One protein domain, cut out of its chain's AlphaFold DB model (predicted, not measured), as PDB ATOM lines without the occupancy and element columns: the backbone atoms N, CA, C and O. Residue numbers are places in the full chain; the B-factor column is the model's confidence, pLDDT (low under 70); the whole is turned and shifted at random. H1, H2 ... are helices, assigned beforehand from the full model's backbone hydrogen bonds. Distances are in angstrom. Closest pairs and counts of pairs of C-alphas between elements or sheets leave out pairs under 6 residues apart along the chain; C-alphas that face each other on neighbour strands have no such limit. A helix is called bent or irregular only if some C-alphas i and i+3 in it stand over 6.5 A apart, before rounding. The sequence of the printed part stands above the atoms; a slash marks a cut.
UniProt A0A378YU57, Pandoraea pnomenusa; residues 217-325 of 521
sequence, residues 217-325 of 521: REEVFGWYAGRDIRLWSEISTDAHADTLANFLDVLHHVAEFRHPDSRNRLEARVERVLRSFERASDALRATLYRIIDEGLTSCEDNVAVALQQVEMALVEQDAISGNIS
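Overview. This is residues 217 to 325 of the 521 residues of a protein of Pandoraea pnomenusa (UniProt A0A378YU57). Helices stacked in three loose layers make a rounded body: H3 and H5 form the middle layer, the hairpin of the long helices H6 and H7 covers one side of it, and short H1 packs on the other side, against both H3 and H5. H2 sits near the beginning of H1 at the edge of that side, and H4 is a single short turn at the corner between H3 and H5. The printed part has 109 residues with seven named helices, H1 to H7 in order, and no named strand; the class is all helix. It is compact, with a radius of gyration of the C-alphas of 13.2 A and spans of 32 by 32 by 25 A.

Along the chain. H1 is residues 217 to 223, with C-alpha 217 at (52.906, -22.182, 82.602). H2 is residues 230 to 235 and H3 residues 241 to 251, 15.6 A long. H4 is residues 255 to 258. H5, residues 260 to 278, is 26.9 A long and starts with C-alpha 260 at (29.844, -14.547, 84.895). H6, residues 282 to 296, is 20.9 A long. H7, residues 300 to 321, is the longest helix at 31.9 A and ends with C-alpha 321 at (41.244, -44.075, 81.822). H7 has a kink of 30 degrees near residue 315 and is only just irregular: C-alphas 313 and 316 are 6.7 A apart.

Arrangement. H1 touches H3 at a shallow tilt of 26 degrees, the same way; the closest C-alphas, of Glu 219 and Ala 245, are 5.9 A apart. H1 also touches H5, through residues 267 to 274 of H5 alone, at a steep tilt of 41 degrees, opposite ways, with the C-alphas of Trp 223 and Glu 267 closest at 6.3 A. H2 and H1 are close but not clearly touching, with the C-alphas of Arg 217 and Trp 232 closest at 6.0 A. H3 and H5 are near each other. H3 touches H6, closest at the C-alphas of Thr 243 and Asp 293, 6.3 A. H7 touches H3 with residues 300 to 304 alone, closest at the C-alphas of Leu 251 and Val 303, 7.3 A. H4 and H5 touch only at the corner, closest at the C-alphas of Phe 257 and Arg 263, 4.2 A. H5 touches H7 at a steep tilt of 50 degrees, the same way, closest at the C-alphas of Val 273 and Glu 311, 6.1 A. H6 and H7 form a helical hairpin at a shallow tilt of 18 degrees, opposite ways, closest at the C-alphas of Gly 295 and Val 303, 4.8 A. The helix packing is only just mostly crossed: 2 of 6 touching pairs are at a shallow tilt. H1 is apart from H6 and H7. Every O i to N i+4 pair is within hydrogen-bond range in H1, H3, H5 and H6, against 1 of 2 in H2 and 16 of 18 in H7; H4 is too short for such a pair.

Size, cuts and confidence. The C-alphas farthest apart, of Pro 260 and Ala 283, are 35.6 A apart. The printed part has no cut and no long link. The mean pLDDT of the printed part is 76.7, with residues 224 to 231, 253 to 262 and 295 to 302 under 70.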
ATOM      1  N   ARG A 217      53.081 -22.032  81.155       77.75
ATOM      2  CA  ARG A 217      52.906 -22.182  82.602       77.75
ATOM      3  C   ARG A 217      52.131 -21.022  83.222       77.75
ATOM      4  O   ARG A 217      51.299 -21.268  84.092       77.75
ATOM      5  N   GLU A 218      52.400 -19.785  82.808       75.06
ATOM      6  CA  GLU A 218      51.681 -18.598  83.283       75.06
ATOM      7  C   GLU A 218      50.231 -18.603  82.794       75.06
ATOM      8  O   GLU A 218      49.320 -18.391  83.595       75.06
ATOM      9  N   GLU A 219      50.004 -18.935  81.521       80.06
ATOM     10  CA  GLU A 219      48.646 -19.007  80.964       80.06
ATOM     11  C   GLU A 219      47.838 -20.135  81.599       80.06
ATOM     12  O   GLU A 219      46.714 -19.923  82.054       80.06
ATOM     13  N   VAL A 220      48.427 -21.326  81.733       80.50
ATOM     14  CA  VAL A 220      47.799 -22.450  82.438       80.50
ATOM     15  C   VAL A 220      47.477 -22.074  83.879       80.50
ATOM     16  O   VAL A 220      46.406 -22.426  84.361       80.50
ATOM     17  N   PHE A 221      48.350 -21.342  84.574       78.44
ATOM     18  CA  PHE A 221      48.072 -20.891  85.937       78.44
ATOM     19  C   PHE A 221      46.858 -19.952  86.005       78.44
ATOM     20  O   PHE A 221      46.084 -20.039  86.959       78.44
ATOM     21  N   GLY A 222      46.665 -19.104  84.989       74.44
ATOM     22  CA  GLY A 222      45.485 -18.246  84.849       74.44
ATOM     23  C   GLY A 222      44.168 -19.027  84.791       74.44
ATOM     24  O   GLY A 222      43.184 -18.607  85.397       74.44
ATOM     25  N   TRP A 223      44.178 -20.201  84.155       79.00
ATOM     26  CA  TRP A 223      43.013 -21.084  84.021       79.00
ATOM     27  C   TRP A 223      42.891 -22.153  85.116       79.00
ATOM     28  O   TRP A 223      41.804 -22.673  85.361       79.00
ATOM     29  N   TYR A 224      44.000 -22.521  85.760       69.06
ATOM     30  CA  TYR A 224      44.121 -23.738  86.562       69.06
ATOM     31  C   TYR A 224      44.687 -23.457  87.959       69.06
ATOM     32  O   TYR A 224      45.781 -23.886  88.342       69.06
ATOM     33  N   ALA A 225      43.906 -22.731  88.756       56.94
ATOM     34  CA  ALA A 225      44.265 -22.374  90.121       56.94
ATOM     35  C   ALA A 225      44.230 -23.602  91.060       56.94
ATOM     36  O   ALA A 225      43.186 -23.950  91.608       56.94
ATOM     37  N   GLY A 226      45.383 -24.245  91.302       53.97
ATOM     38  CA  GLY A 226      45.541 -25.126  92.474       53.97
ATOM     39  C   GLY A 226      46.355 -26.421  92.349       53.97
ATOM     40  O   GLY A 226      46.198 -27.289  93.211       53.97
ATOM     41  N   ARG A 227      47.215 -26.608  91.337       59.84
ATOM     42  CA  ARG A 227      48.001 -27.855  91.158       59.84
ATOM     43  C   ARG A 227      49.484 -27.621  90.826       59.84
ATOM     44  O   ARG A 227      49.927 -26.495  90.642       59.84
ATOM     45  N   ASP A 228      50.249 -28.716  90.848       57.91
ATOM     46  CA  ASP A 228      51.717 -28.769  90.815       57.91
ATOM     47  C   ASP A 228      52.276 -28.397  89.422       57.91
ATOM     48  O   ASP A 228      52.176 -29.162  88.466       57.91
ATOM     49  N   ILE A 229      52.889 -27.212  89.313       60.56
ATOM     50  CA  ILE A 229      53.437 -26.604  88.076       60.56
ATOM     51  C   ILE A 229      54.596 -27.425  87.465       60.56
ATOM     52  O   ILE A 229      55.016 -27.204  86.328       60.56
ATOM     53  N   ARG A 230      55.130 -28.403  88.204       63.97
ATOM     54  CA  ARG A 230      56.315 -29.177  87.802       63.97
ATOM     55  C   ARG A 230      56.122 -29.945  86.496       63.97
ATOM     56  O   ARG A 230      57.055 -29.990  85.706       63.97
ATOM     57  N   LEU A 231      54.931 -30.487  86.238       65.38
ATOM     58  CA  LEU A 231      54.651 -31.249  85.010       65.38
ATOM     59  C   LEU A 231      54.529 -30.344  83.776       65.38
ATOM     60  O   LEU A 231      54.992 -30.694  82.695       65.38
ATOM     61  N   TRP A 232      54.035 -29.116  83.954       78.19
ATOM     62  CA  TRP A 232      54.024 -28.108  82.891       78.19
ATOM     63  C   TRP A 232      55.419 -27.578  82.553       78.19
ATOM     64  O   TRP A 232      55.593 -26.971  81.505       78.19
ATOM     65  N   SER A 233      56.429 -27.844  83.390       75.06
ATOM     66  CA  SER A 233      57.822 -27.527  83.051       75.06
ATOM     67  C   SER A 233      58.372 -28.451  81.961       75.06
ATOM     68  O   SER A 233      59.174 -28.002  81.149       75.06
ATOM     69  N   GLU A 234      57.915 -29.704  81.886       76.31
ATOM     70  CA  GLU A 234      58.267 -30.612  80.785       76.31
ATOM     71  C   GLU A 234      57.527 -30.208  79.502       76.31
ATOM     72  O   GLU A 234      58.158 -30.011  78.468       76.31
ATOM     73  N   ILE A 235      56.216 -29.958  79.594       79.69
ATOM     74  CA  ILE A 235      55.388 -29.530  78.451       79.69
ATOM     75  C   ILE A 235      55.829 -28.161  77.912       79.69
ATOM     76  O   ILE A 235      55.787 -27.944  76.708       79.69
ATOM     77  N   SER A 236      56.332 -27.255  78.760       78.19
ATOM     78  CA  SER A 236      56.869 -25.957  78.314       78.19
ATOM     79  C   SER A 236      58.088 -26.066  77.392       78.19
ATOM     80  O   SER A 236      58.465 -25.082  76.768       78.19
ATOM     81  N   THR A 237      58.707 -27.248  77.301       78.88
ATOM     82  CA  THR A 237      59.801 -27.517  76.356       78.88
ATOM     83  C   THR A 237      59.334 -28.153  75.044       78.88
ATOM     84  O   THR A 237      60.150 -28.344  74.142       78.88
ATOM     85  N   ASP A 238      58.038 -28.470  74.910       81.44
ATOM     86  CA  ASP A 238      57.464 -28.965  73.658       81.44
ATOM     87  C   ASP A 238      57.580 -27.884  72.567       81.44
ATOM     88  O   ASP A 238      57.296 -26.709  72.799       81.44
ATOM     89  N   ALA A 239      57.898 -28.289  71.334       75.12
ATOM     90  CA  ALA A 239      58.097 -27.374  70.200       75.12
ATOM     91  C   ALA A 239      56.869 -26.504  69.844       75.12
ATOM     92  O   ALA A 239      57.005 -25.521  69.121       75.12
ATOM     93  N   HIS A 240      55.677 -26.869  70.326       81.75
ATOM     94  CA  HIS A 240      54.413 -26.173  70.063       81.75
ATOM     95  C   HIS A 240      53.727 -25.666  71.343       81.75
ATOM     96  O   HIS A 240      52.549 -25.308  71.307       81.75
ATOM     97  N   ALA A 241      54.444 -25.609  72.472       81.62
ATOM     98  CA  ALA A 241      53.909 -25.119  73.744       81.62
ATOM     99  C   ALA A 241      53.378 -23.677  73.640       81.62
ATOM    100  O   ALA A 241      52.314 -23.368  74.180       81.62
ATOM    101  N   ASP A 242      54.057 -22.827  72.866       77.81
ATOM    102  CA  ASP A 242      53.646 -21.442  72.615       77.81
ATOM    103  C   ASP A 242      52.295 -21.356  71.894       77.81
ATOM    104  O   ASP A 242      51.511 -20.439  72.129       77.81
ATOM    105  N   THR A 243      51.985 -22.328  71.029       81.00
ATOM    106  CA  THR A 243      50.689 -22.403  70.346       81.00
ATOM    107  C   THR A 243      49.564 -22.641  71.357       81.00
ATOM    108  O   THR A 243      48.539 -21.965  71.306       81.00
ATOM    109  N   LEU A 244      49.767 -23.538  72.329       85.25
ATOM    110  CA  LEU A 244      48.804 -23.748  73.414       85.25
ATOM    111  C   LEU A 244      48.693 -22.516  74.322       85.25
ATOM    112  O   LEU A 244      47.585 -22.144  74.697       85.25
ATOM    113  N   ALA A 245      49.805 -21.858  74.646       81.44
ATOM    114  CA  ALA A 245      49.777 -20.642  75.452       81.44
ATOM    115  C   ALA A 245      48.975 -19.522  74.777       81.44
ATOM    116  O   ALA A 245      48.109 -18.912  75.402       81.44
ATOM    117  N   ASN A 246      49.191 -19.310  73.476       76.19
ATOM    118  CA  ASN A 246      48.423 -18.350  72.686       76.19
ATOM    119  C   ASN A 246      46.933 -18.704  72.651       76.19
ATOM    120  O   ASN A 246      46.090 -17.821  72.751       76.19
ATOM    121  N   PHE A 247      46.592 -19.986  72.539       81.31
ATOM    122  CA  PHE A 247      45.204 -20.436  72.560       81.31
ATOM    123  C   PHE A 247      44.505 -20.160  73.891       81.31
ATOM    124  O   PHE A 247      43.395 -19.631  73.906       81.31
ATOM    125  N   LEU A 248      45.170 -20.462  75.006       82.75
ATOM    126  CA  LEU A 248      44.666 -20.162  76.346       82.75
ATOM    127  C   LEU A 248      44.522 -18.655  76.581       82.75
ATOM    128  O   LEU A 248      43.537 -18.227  77.180       82.75
ATOM    129  N   ASP A 249      45.466 -17.859  76.082       77.62
ATOM    130  CA  ASP A 249      45.402 -16.398  76.121       77.62
ATOM    131  C   ASP A 249      44.168 -15.905  75.345       77.62
ATOM    132  O   ASP A 249      43.336 -15.193  75.898       77.62
ATOM    133  N   VAL A 250      43.952 -16.372  74.108       72.75
ATOM    134  CA  VAL A 250      42.785 -15.977  73.292       72.75
ATOM    135  C   VAL A 250      41.456 -16.370  73.951       72.75
ATOM    136  O   VAL A 250      40.505 -15.586  73.926       72.75
ATOM    137  N   LEU A 251      41.383 -17.529  74.615       76.12
ATOM    138  CA  LEU A 251      40.187 -17.957  75.354       76.12
ATOM    139  C   LEU A 251      39.797 -17.011  76.504       76.12
ATOM    140  O   LEU A 251      38.634 -17.004  76.899       76.12
ATOM    141  N   HIS A 252      40.706 -16.185  77.036       72.06
ATOM    142  CA  HIS A 252      40.347 -15.187  78.053       72.06
ATOM    143  C   HIS A 252      39.578 -13.998  77.454       72.06
ATOM    144  O   HIS A 252      38.952 -13.222  78.181       72.06
ATOM    145  N   HIS A 253      39.614 -13.842  76.129       66.69
ATOM    146  CA  HIS A 253      39.078 -12.679  75.424       66.69
ATOM    147  C   HIS A 253      37.820 -12.973  74.605       66.69
ATOM    148  O   HIS A 253      37.099 -12.028  74.247       66.69
ATOM    149  N   VAL A 254      37.496 -14.258  74.411       66.31
ATOM    150  CA  VAL A 254      36.239 -14.690  73.789       66.31
ATOM    151  C   VAL A 254      35.034 -14.196  74.585       66.31
ATOM    152  O   VAL A 254      35.063 -14.021  75.808       66.31
ATOM    153  N   ALA A 255      33.925 -13.992  73.889       58.75
ATOM    154  CA  ALA A 255      32.699 -13.485  74.486       58.75
ATOM    155  C   ALA A 255      32.131 -14.357  75.625       58.75
ATOM    156  O   ALA A 255      31.565 -13.807  76.573       58.75
ATOM    157  N   GLU A 256      32.324 -15.682  75.584       62.56
ATOM    158  CA  GLU A 256      31.886 -16.612  76.640       62.56
ATOM    159  C   GLU A 256      32.541 -16.289  77.999       62.56
ATOM    160  O   GLU A 256      31.892 -16.399  79.038       62.56
ATOM    161  N   PHE A 257      33.773 -15.768  78.006       64.06
ATOM    162  CA  PHE A 257      34.481 -15.362  79.226       64.06
ATOM    163  C   PHE A 257      33.940 -14.053  79.844       64.06
ATOM    164  O   PHE A 257      34.256 -13.712  80.987       64.06
ATOM    165  N   ARG A 258      33.104 -13.292  79.121       61.00
ATOM    166  CA  ARG A 258      32.644 -11.954  79.541       61.00
ATOM    167  C   ARG A 258      31.441 -11.989  80.483       61.00
ATOM    168  O   ARG A 258      31.269 -11.057  81.269       61.00
ATOM    169  N   HIS A 259      30.606 -13.027  80.409       58.72
ATOM    170  CA  HIS A 259      29.436 -13.180  81.277       58.72
ATOM    171  C   HIS A 259      29.766 -14.100  82.464       58.72
ATOM    172  O   HIS A 259      30.280 -15.187  82.220       58.72
ATOM    173  N   PRO A 260      29.451 -13.747  83.728       61.25
ATOM    174  CA  PRO A 260      29.844 -14.547  84.895       61.25
ATOM    175  C   PRO A 260      29.428 -16.025  84.826       61.25
ATOM    176  O   PRO A 260      30.223 -16.906  85.145       61.25
ATOM    177  N   ASP A 261      28.205 -16.310  84.368       62.66
ATOM    178  CA  ASP A 261      27.699 -17.688  84.286       62.66
ATOM    179  C   ASP A 261      28.381 -18.506  83.180       62.66
ATOM    180  O   ASP A 261      28.709 -19.676  83.383       62.66
ATOM    181  N   SER A 262      28.622 -17.892  82.019       66.50
ATOM    182  CA  SER A 262      29.259 -18.541  80.868       66.50
ATOM    183  C   SER A 262      30.771 -18.677  81.086       66.50
ATOM    184  O   SER A 262      31.346 -19.714  80.772       66.50
ATOM    185  N   ARG A 263      31.387 -17.710  81.777       72.56
ATOM    186  CA  ARG A 263      32.784 -17.739  82.213       72.56
ATOM    187  C   ARG A 263      33.077 -18.931  83.114       72.56
ATOM    188  O   ARG A 263      34.009 -19.673  82.833       72.56
ATOM    189  N   ASN A 264      32.265 -19.156  84.148       74.19
ATOM    190  CA  ASN A 264      32.458 -20.293  85.056       74.19
ATOM    191  C   ASN A 264      32.381 -21.640  84.314       74.19
ATOM    192  O   ASN A 264      33.089 -22.588  84.653       74.19
ATOM    193  N   ARG A 265      31.518 -21.737  83.292       74.25
ATOM    194  CA  ARG A 265      31.415 -22.932  82.442       74.25
ATOM    195  C   ARG A 265      32.648 -23.102  81.560       74.25
ATOM    196  O   ARG A 265      33.175 -24.213  81.499       74.25
ATOM    197  N   LEU A 266      33.115 -22.028  80.923       78.75
ATOM    198  CA  LEU A 266      34.325 -22.035  80.104       78.75
ATOM    199  C   LEU A 266      35.561 -22.397  80.936       78.75
ATOM    200  O   LEU A 266      36.301 -23.297  80.553       78.75
ATOM    201  N   GLU A 267      35.744 -21.784  82.104       83.44
ATOM    202  CA  GLU A 267      36.842 -22.102  83.025       83.44
ATOM    203  C   GLU A 267      36.831 -23.592  83.409       83.44
ATOM    204  O   GLU A 267      37.854 -24.265  83.299       83.44
ATOM    205  N   ALA A 268      35.666 -24.159  83.746       81.25
ATOM    206  CA  ALA A 268      35.541 -25.583  84.076       81.25
ATOM    207  C   ALA A 268      35.841 -26.526  82.891       81.25
ATOM    208  O   ALA A 268      36.307 -27.656  83.087       81.25
ATOM    209  N   ARG A 269      35.550 -26.095  81.660       84.94
ATOM    210  CA  ARG A 269      35.869 -26.831  80.428       84.94
ATOM    211  C   ARG A 269      37.363 -26.813  80.144       84.94
ATOM    212  O   ARG A 269      37.961 -27.878  79.997       84.94
ATOM    213  N   VAL A 270      37.965 -25.624  80.142       86.81
ATOM    214  CA  VAL A 270      39.406 -25.444  79.928       86.81
ATOM    215  C   VAL A 270      40.189 -26.200  80.996       86.81
ATOM    216  O   VAL A 270      41.102 -26.952  80.668       86.81
ATOM    217  N   GLU A 271      39.771 -26.131  82.259       86.31
ATOM    218  CA  GLU A 271      40.358 -26.923  83.339       86.31
ATOM    219  C   GLU A 271      40.329 -28.435  83.044       86.31
ATOM    220  O   GLU A 271      41.317 -29.140  83.275       86.31
ATOM    221  N   ARG A 272      39.211 -28.961  82.530       83.88
ATOM    222  CA  ARG A 272      39.098 -30.381  82.167       83.88
ATOM    223  C   ARG A 272      40.034 -30.738  81.017       83.88
ATOM    224  O   ARG A 272      40.730 -31.745  81.112       83.88
ATOM    225  N   VAL A 273      40.083 -29.904  79.980       88.62
ATOM    226  CA  VAL A 273      40.995 -30.072  78.844       88.62
ATOM    227  C   VAL A 273      42.439 -30.109  79.322       88.62
ATOM    228  O   VAL A 273      43.146 -31.053  78.997       88.62
ATOM    229  N   LEU A 274      42.860 -29.154  80.151       88.88
ATOM    230  CA  LEU A 274      44.226 -29.081  80.672       88.88
ATOM    231  C   LEU A 274      44.596 -30.320  81.500       88.88
ATOM    232  O   LEU A 274      45.693 -30.857  81.347       88.88
ATOM    233  N   ARG A 275      43.667 -30.835  82.317       84.69
ATOM    234  CA  ARG A 275      43.856 -32.086  83.080       84.69
ATOM    235  C   ARG A 275      44.059 -33.306  82.186       84.69
ATOM    236  O   ARG A 275      44.839 -34.195  82.529       84.69
ATOM    237  N   SER A 276      43.323 -33.384  81.086       85.50
ATOM    238  CA  SER A 276      43.410 -34.512  80.157       85.50
ATOM    239  C   SER A 276      44.606 -34.366  79.211       85.50
ATOM    240  O   SER A 276      45.250 -35.363  78.888       85.50
ATOM    241  N   PHE A 277      44.968 -33.130  78.859       88.25
ATOM    242  CA  PHE A 277      46.166 -32.780  78.096       88.25
ATOM    243  C   PHE A 277      47.444 -33.181  78.839       88.25
ATOM    244  O   PHE A 277      48.337 -33.768  78.239       88.25
ATOM    245  N   GLU A 278      47.508 -32.957  80.157       84.94
ATOM    246  CA  GLU A 278      48.629 -33.384  81.015       84.94
ATOM    247  C   GLU A 278      48.928 -34.888  80.887       84.94
ATOM    248  O   GLU A 278      50.073 -35.319  80.969       84.94
ATOM    249  N   ARG A 279      47.891 -35.703  80.676       82.62
ATOM    250  CA  ARG A 279      47.992 -37.167  80.594       82.62
ATOM    251  C   ARG A 279      48.114 -37.673  79.160       82.62
ATOM    252  O   ARG A 279      48.194 -38.884  78.954       82.62
ATOM    253  N   ALA A 280      48.079 -36.766  78.186       85.56
ATOM    254  CA  ALA A 280      48.098 -37.118  76.783       85.56
ATOM    255  C   ALA A 280      49.466 -37.654  76.360       85.56
ATOM    256  O   ALA A 280      50.515 -37.081  76.659       85.56
ATOM    257  N   SER A 281      49.442 -38.764  75.617       86.00
ATOM    258  CA  SER A 281      50.646 -39.282  74.962       86.00
ATOM    259  C   SER A 281      51.215 -38.253  73.983       86.00
ATOM    260  O   SER A 281      50.474 -37.425  73.456       86.00
ATOM    261  N   ASP A 282      52.508 -38.334  73.679       84.62
ATOM    262  CA  ASP A 282      53.179 -37.398  72.761       84.62
ATOM    263  C   ASP A 282      52.493 -37.340  71.385       84.62
ATOM    264  O   ASP A 282      52.336 -36.269  70.802       84.62
ATOM    265  N   ALA A 283      52.004 -38.485  70.893       85.12
ATOM    266  CA  ALA A 283      51.265 -38.578  69.633       85.12
ATOM    267  C   ALA A 283      49.900 -37.867  69.688       85.12
ATOM    268  O   ALA A 283      49.503 -37.197  68.730       85.12
ATOM    269  N   LEU A 284      49.184 -37.988  70.812       86.62
ATOM    270  CA  LEU A 284      47.931 -37.267  71.014       86.62
ATOM    271  C   LEU A 284      48.202 -35.768  71.180       86.62
ATOM    272  O   LEU A 284      47.565 -34.979  70.495       86.62
ATOM    273  N   ARG A 285      49.196 -35.372  71.988       89.75
ATOM    274  CA  ARG A 285      49.605 -33.965  72.150       89.75
ATOM    275  C   ARG A 285      49.937 -33.306  70.816       89.75
ATOM    276  O   ARG A 285      49.433 -32.222  70.552       89.75
ATOM    277  N   ALA A 286      50.676 -33.979  69.933       86.31
ATOM    278  CA  ALA A 286      50.946 -33.477  68.583       86.31
ATOM    279  C   ALA A 286      49.659 -33.221  67.772       86.31
ATOM    280  O   ALA A 286      49.546 -32.213  67.078       86.31
ATOM    281  N   THR A 287      48.660 -34.103  67.896       86.56
ATOM    282  CA  THR A 287      47.352 -33.933  67.241       86.56
ATOM    283  C   THR A 287      46.576 -32.757  67.839       86.56
ATOM    284  O   THR A 287      45.991 -31.976  67.091       86.56
ATOM    285  N   LEU A 288      46.597 -32.603  69.166       90.56
ATOM    286  CA  LEU A 288      45.950 -31.489  69.864       90.56
ATOM    287  C   LEU A 288      46.589 -30.152  69.483       90.56
ATOM    288  O   LEU A 288      45.865 -29.214  69.172       90.56
ATOM    289  N   TYR A 289      47.923 -30.074  69.423       88.00
ATOM    290  CA  TYR A 289      48.619 -28.873  68.959       88.00
ATOM    291  C   TYR A 289      48.213 -28.487  67.535       88.00
ATOM    292  O   TYR A 289      47.994 -27.308  67.285       88.00
ATOM    293  N   ARG A 290      48.043 -29.456  66.624       84.81
ATOM    294  CA  ARG A 290      47.564 -29.185  65.258       84.81
ATOM    295  C   ARG A 290      46.147 -28.602  65.247       84.81
ATOM    296  O   ARG A 290      45.915 -27.613  64.567       84.81
ATOM    297  N   ILE A 291      45.220 -29.191  66.008       83.88
ATOM    298  CA  ILE A 291      43.842 -28.681  66.126       83.88
ATOM    299  C   ILE A 291      43.848 -27.246  66.668       83.88
ATOM    300  O   ILE A 291      43.131 -26.383  66.169       83.88
ATOM    301  N   ILE A 292      44.670 -26.987  67.686       84.94
ATOM    302  CA  ILE A 292      44.796 -25.663  68.296       84.94
ATOM    303  C   ILE A 292      45.371 -24.650  67.298       84.94
ATOM    304  O   ILE A 292      44.852 -23.541  67.198       84.94
ATOM    305  N   ASP A 293      46.415 -25.020  66.557       80.31
ATOM    306  CA  ASP A 293      47.042 -24.152  65.556       80.31
ATOM    307  C   ASP A 293      46.045 -23.772  64.448       80.31
ATOM    308  O   ASP A 293      45.900 -22.595  64.134       80.31
ATOM    309  N   GLU A 294      45.264 -24.738  63.949       75.75
ATOM    310  CA  GLU A 294      44.172 -24.509  62.982       75.75
ATOM    311  C   GLU A 294      43.055 -23.613  63.553       75.75
ATOM    312  O   GLU A 294      42.456 -22.805  62.840       75.75
ATOM    313  N   GLY A 295      42.778 -23.719  64.854       69.31
ATOM    314  CA  GLY A 295      41.825 -22.853  65.550       69.31
ATOM    315  C   GLY A 295      42.277 -21.400  65.661       69.31
ATOM    316  O   GLY A 295      41.450 -20.492  65.630       69.31
ATOM    317  N   LEU A 296      43.587 -21.181  65.778       66.75
ATOM    318  CA  LEU A 296      44.196 -19.861  65.917       66.75
ATOM    319  C   LEU A 296      44.316 -19.110  64.585       66.75
ATOM    320  O   LEU A 296      44.436 -17.889  64.589       66.75
ATOM    321  N   THR A 297      44.260 -19.796  63.442       61.38
ATOM    322  CA  THR A 297      44.443 -19.176  62.117       61.38
ATOM    323  C   THR A 297      43.225 -18.396  61.604       61.38
ATOM    324  O   THR A 297      43.245 -17.936  60.466       61.38
ATOM    325  N   SER A 298      42.153 -18.239  62.393       55.25
ATOM    326  CA  SER A 298      40.919 -17.539  61.991       55.25
ATOM    327  C   SER A 298      40.179 -16.932  63.205       55.25
ATOM    328  O   SER A 298      40.685 -16.986  64.321       55.25
ATOM    329  N   CYS A 299      39.053 -16.246  62.973       55.84
ATOM    330  CA  CYS A 299      38.277 -15.439  63.930       55.84
ATOM    331  C   CYS A 299      37.955 -16.136  65.276       55.84
ATOM    332  O   CYS A 299      38.056 -17.353  65.400       55.84
ATOM    333  N   GLU A 300      37.515 -15.364  66.285       55.09
ATOM    334  CA  GLU A 300      37.138 -15.854  67.636       55.09
ATOM    335  C   GLU A 300      36.238 -17.109  67.615       55.09
ATOM    336  O   GLU A 300      36.384 -18.003  68.451       55.09
ATOM    337  N   ASP A 301      35.355 -17.207  66.623       59.28
ATOM    338  CA  ASP A 301      34.447 -18.333  66.403       59.28
ATOM    339  C   ASP A 301      35.187 -19.668  66.171       59.28
ATOM    340  O   ASP A 301      34.758 -20.721  66.651       59.28
ATOM    341  N   ASN A 302      36.358 -19.640  65.530       66.19
ATOM    342  CA  ASN A 302      37.162 -20.837  65.279       66.19
ATOM    343  C   ASN A 302      37.905 -21.327  66.524       66.19
ATOM    344  O   ASN A 302      38.123 -22.528  66.667       66.19
ATOM    345  N   VAL A 303      38.223 -20.438  67.465       71.31
ATOM    346  CA  VAL A 303      38.853 -20.806  68.743       71.31
ATOM    347  C   VAL A 303      37.874 -21.609  69.601       71.31
ATOM    348  O   VAL A 303      38.248 -22.615  70.206       71.31
ATOM    349  N   ALA A 304      36.597 -21.219  69.600       70.94
ATOM    350  CA  ALA A 304      35.538 -21.960  70.278       70.94
ATOM    351  C   ALA A 304      35.323 -23.358  69.667       70.94
ATOM    352  O   ALA A 304      35.162 -24.341  70.400       70.94
ATOM    353  N   VAL A 305      35.365 -23.461  68.333       72.19
ATOM    354  CA  VAL A 305      35.294 -24.743  67.612       72.19
ATOM    355  C   VAL A 305      36.523 -25.606  67.901       72.19
ATOM    356  O   VAL A 305      36.385 -26.796  68.181       72.19
ATOM    357  N   ALA A 306      37.720 -25.022  67.904       79.62
ATOM    358  CA  ALA A 306      38.949 -25.739  68.216       79.62
ATOM    359  C   ALA A 306      38.957 -26.264  69.657       79.62
ATOM    360  O   ALA A 306      39.340 -27.412  69.875       79.62
ATOM    361  N   LEU A 307      38.447 -25.497  70.633       84.25
ATOM    362  CA  LEU A 307      38.278 -25.980  72.009       84.25
ATOM    363  C   LEU A 307      37.383 -27.224  72.046       84.25
ATOM    364  O   LEU A 307      37.726 -28.212  72.688       84.25
ATOM    365  N   GLN A 308      36.272 -27.204  71.308       78.81
ATOM    366  CA  GLN A 308      35.368 -28.348  71.198       78.81
ATOM    367  C   GLN A 308      36.034 -29.560  70.528       78.81
ATOM    368  O   GLN A 308      35.868 -30.691  70.990       78.81
ATOM    369  N   GLN A 309      36.810 -29.358  69.464       81.38
ATOM    370  CA  GLN A 309      37.540 -30.440  68.798       81.38
ATOM    371  C   GLN A 309      38.620 -31.047  69.705       81.38
ATOM    372  O   GLN A 309      38.768 -32.269  69.750       81.38
ATOM    373  N   VAL A 310      39.331 -30.214  70.471       87.81
ATOM    374  CA  VAL A 310      40.287 -30.650  71.499       87.81
ATOM    375  C   VAL A 310      39.580 -31.467  72.581       87.81
ATOM    376  O   VAL A 310      40.048 -32.554  72.922       87.81
ATOM    377  N   GLU A 311      38.434 -30.998  73.085       85.94
ATOM    378  CA  GLU A 311      37.612 -31.743  74.045       85.94
ATOM    379  C   GLU A 311      37.245 -33.124  73.488       85.94
ATOM    380  O   GLU A 311      37.476 -34.127  74.161       85.94
ATOM    381  N   MET A 312      36.743 -33.188  72.250       80.00
ATOM    382  CA  MET A 312      36.354 -34.435  71.579       80.00
ATOM    383  C   MET A 312      37.529 -35.405  71.407       80.00
ATOM    384  O   MET A 312      37.372 -36.597  71.673       80.00
ATOM    385  N   ALA A 313      38.702 -34.905  71.013       85.31
ATOM    386  CA  ALA A 313      39.911 -35.712  70.850       85.31
ATOM    387  C   ALA A 313      40.404 -36.318  72.178       85.31
ATOM    388  O   ALA A 313      41.006 -37.392  72.187       85.31
ATOM    389  N   LEU A 314      40.123 -35.663  73.309       87.81
ATOM    390  CA  LEU A 314      40.499 -36.132  74.645       87.81
ATOM    391  C   LEU A 314      39.500 -37.144  75.244       87.81
ATOM    392  O   LEU A 314      39.887 -37.923  76.120       87.81
ATOM    393  N   VAL A 315      38.248 -37.196  74.758       86.06
ATOM    394  CA  VAL A 315      37.194 -38.072  75.321       86.06
ATOM    395  C   VAL A 315      37.595 -39.544  75.294       86.06
ATOM    396  O   VAL A 315      37.347 -40.253  76.267       86.06
ATOM    397  N   GLU A 316      38.209 -40.030  74.212       82.44
ATOM    398  CA  GLU A 316      38.592 -41.445  74.104       82.44
ATOM    399  C   GLU A 316      39.608 -41.843  75.180       82.44
ATOM    400  O   GLU A 316      39.433 -42.855  75.864       82.44
ATOM    401  N   GLN A 317      40.629 -41.013  75.397       86.75
ATOM    402  CA  GLN A 317      41.615 -41.238  76.448       86.75
ATOM    403  C   GLN A 317      40.969 -41.246  77.835       86.75
ATOM    404  O   GLN A 317      41.273 -42.105  78.670       86.75
ATOM    405  N   ASP A 318      40.085 -40.288  78.094       83.50
ATOM    406  CA  ASP A 318      39.410 -40.181  79.380       83.50
ATOM    407  C   ASP A 318      38.420 -41.322  79.619       83.50
ATOM    408  O   ASP A 318      38.289 -41.793  80.754       83.50
ATOM    409  N   ALA A 319      37.786 -41.824  78.558       83.12
ATOM    410  CA  ALA A 319      36.968 -43.025  78.591       83.12
ATOM    411  C   ALA A 319      37.820 -44.245  78.975       83.12
ATOM    412  O   ALA A 319      37.514 -44.929  79.951       83.12
ATOM    413  N   ILE A 320      38.939 -44.476  78.281       81.31
ATOM    414  CA  ILE A 320      39.863 -45.588  78.564       81.31
ATOM    415  C   ILE A 320      40.404 -45.515  79.999       81.31
ATOM    416  O   ILE A 320      40.498 -46.528  80.693       81.31
ATOM    417  N   SER A 321      40.717 -44.308  80.472       80.44
ATOM    418  CA  SER A 321      41.244 -44.075  81.822       80.44
ATOM    419  C   SER A 321      40.174 -44.181  82.916       80.44
ATOM    420  O   SER A 321      40.503 -44.293  84.096       80.44
ATOM    421  N   GLY A 322      38.889 -44.162  82.550       77.19
ATOM    422  CA  GLY A 322      37.781 -44.179  83.501       77.19
ATOM    423  C   GLY A 322      37.473 -42.849  84.170       77.19
ATOM    424  O   GLY A 322      36.838 -42.850  85.222       77.19
ATOM    425  N   ASN A 323      37.929 -41.739  83.595       79.12
ATOM    426  CA  ASN A 323      37.673 -40.396  84.117       79.12
ATOM    427  C   ASN A 323      36.269 -39.888  83.752       79.12
ATOM    428  O   ASN A 323      35.810 -38.904  84.327       79.12
ATOM    429  N   ILE A 324      35.586 -40.558  82.817       80.25
ATOM    430  CA  ILE A 324      34.227 -40.238  82.368       80.25
ATOM    431  C   ILE A 324      33.306 -41.421  82.688       80.25
ATOM    432  O   ILE A 324      33.668 -42.582  82.485       80.25
ATOM    433  N   SER A 325      32.113 -41.129  83.212       83.25
ATOM    434  CA  SER A 325      31.100 -42.147  83.507       83.25
ATOM    435  C   SER A 325      30.428 -42.658  82.230       83.25
ATOM    436  O   SER A 325      30.363 -41.966  81.217       83.25
TER     437      SER A 325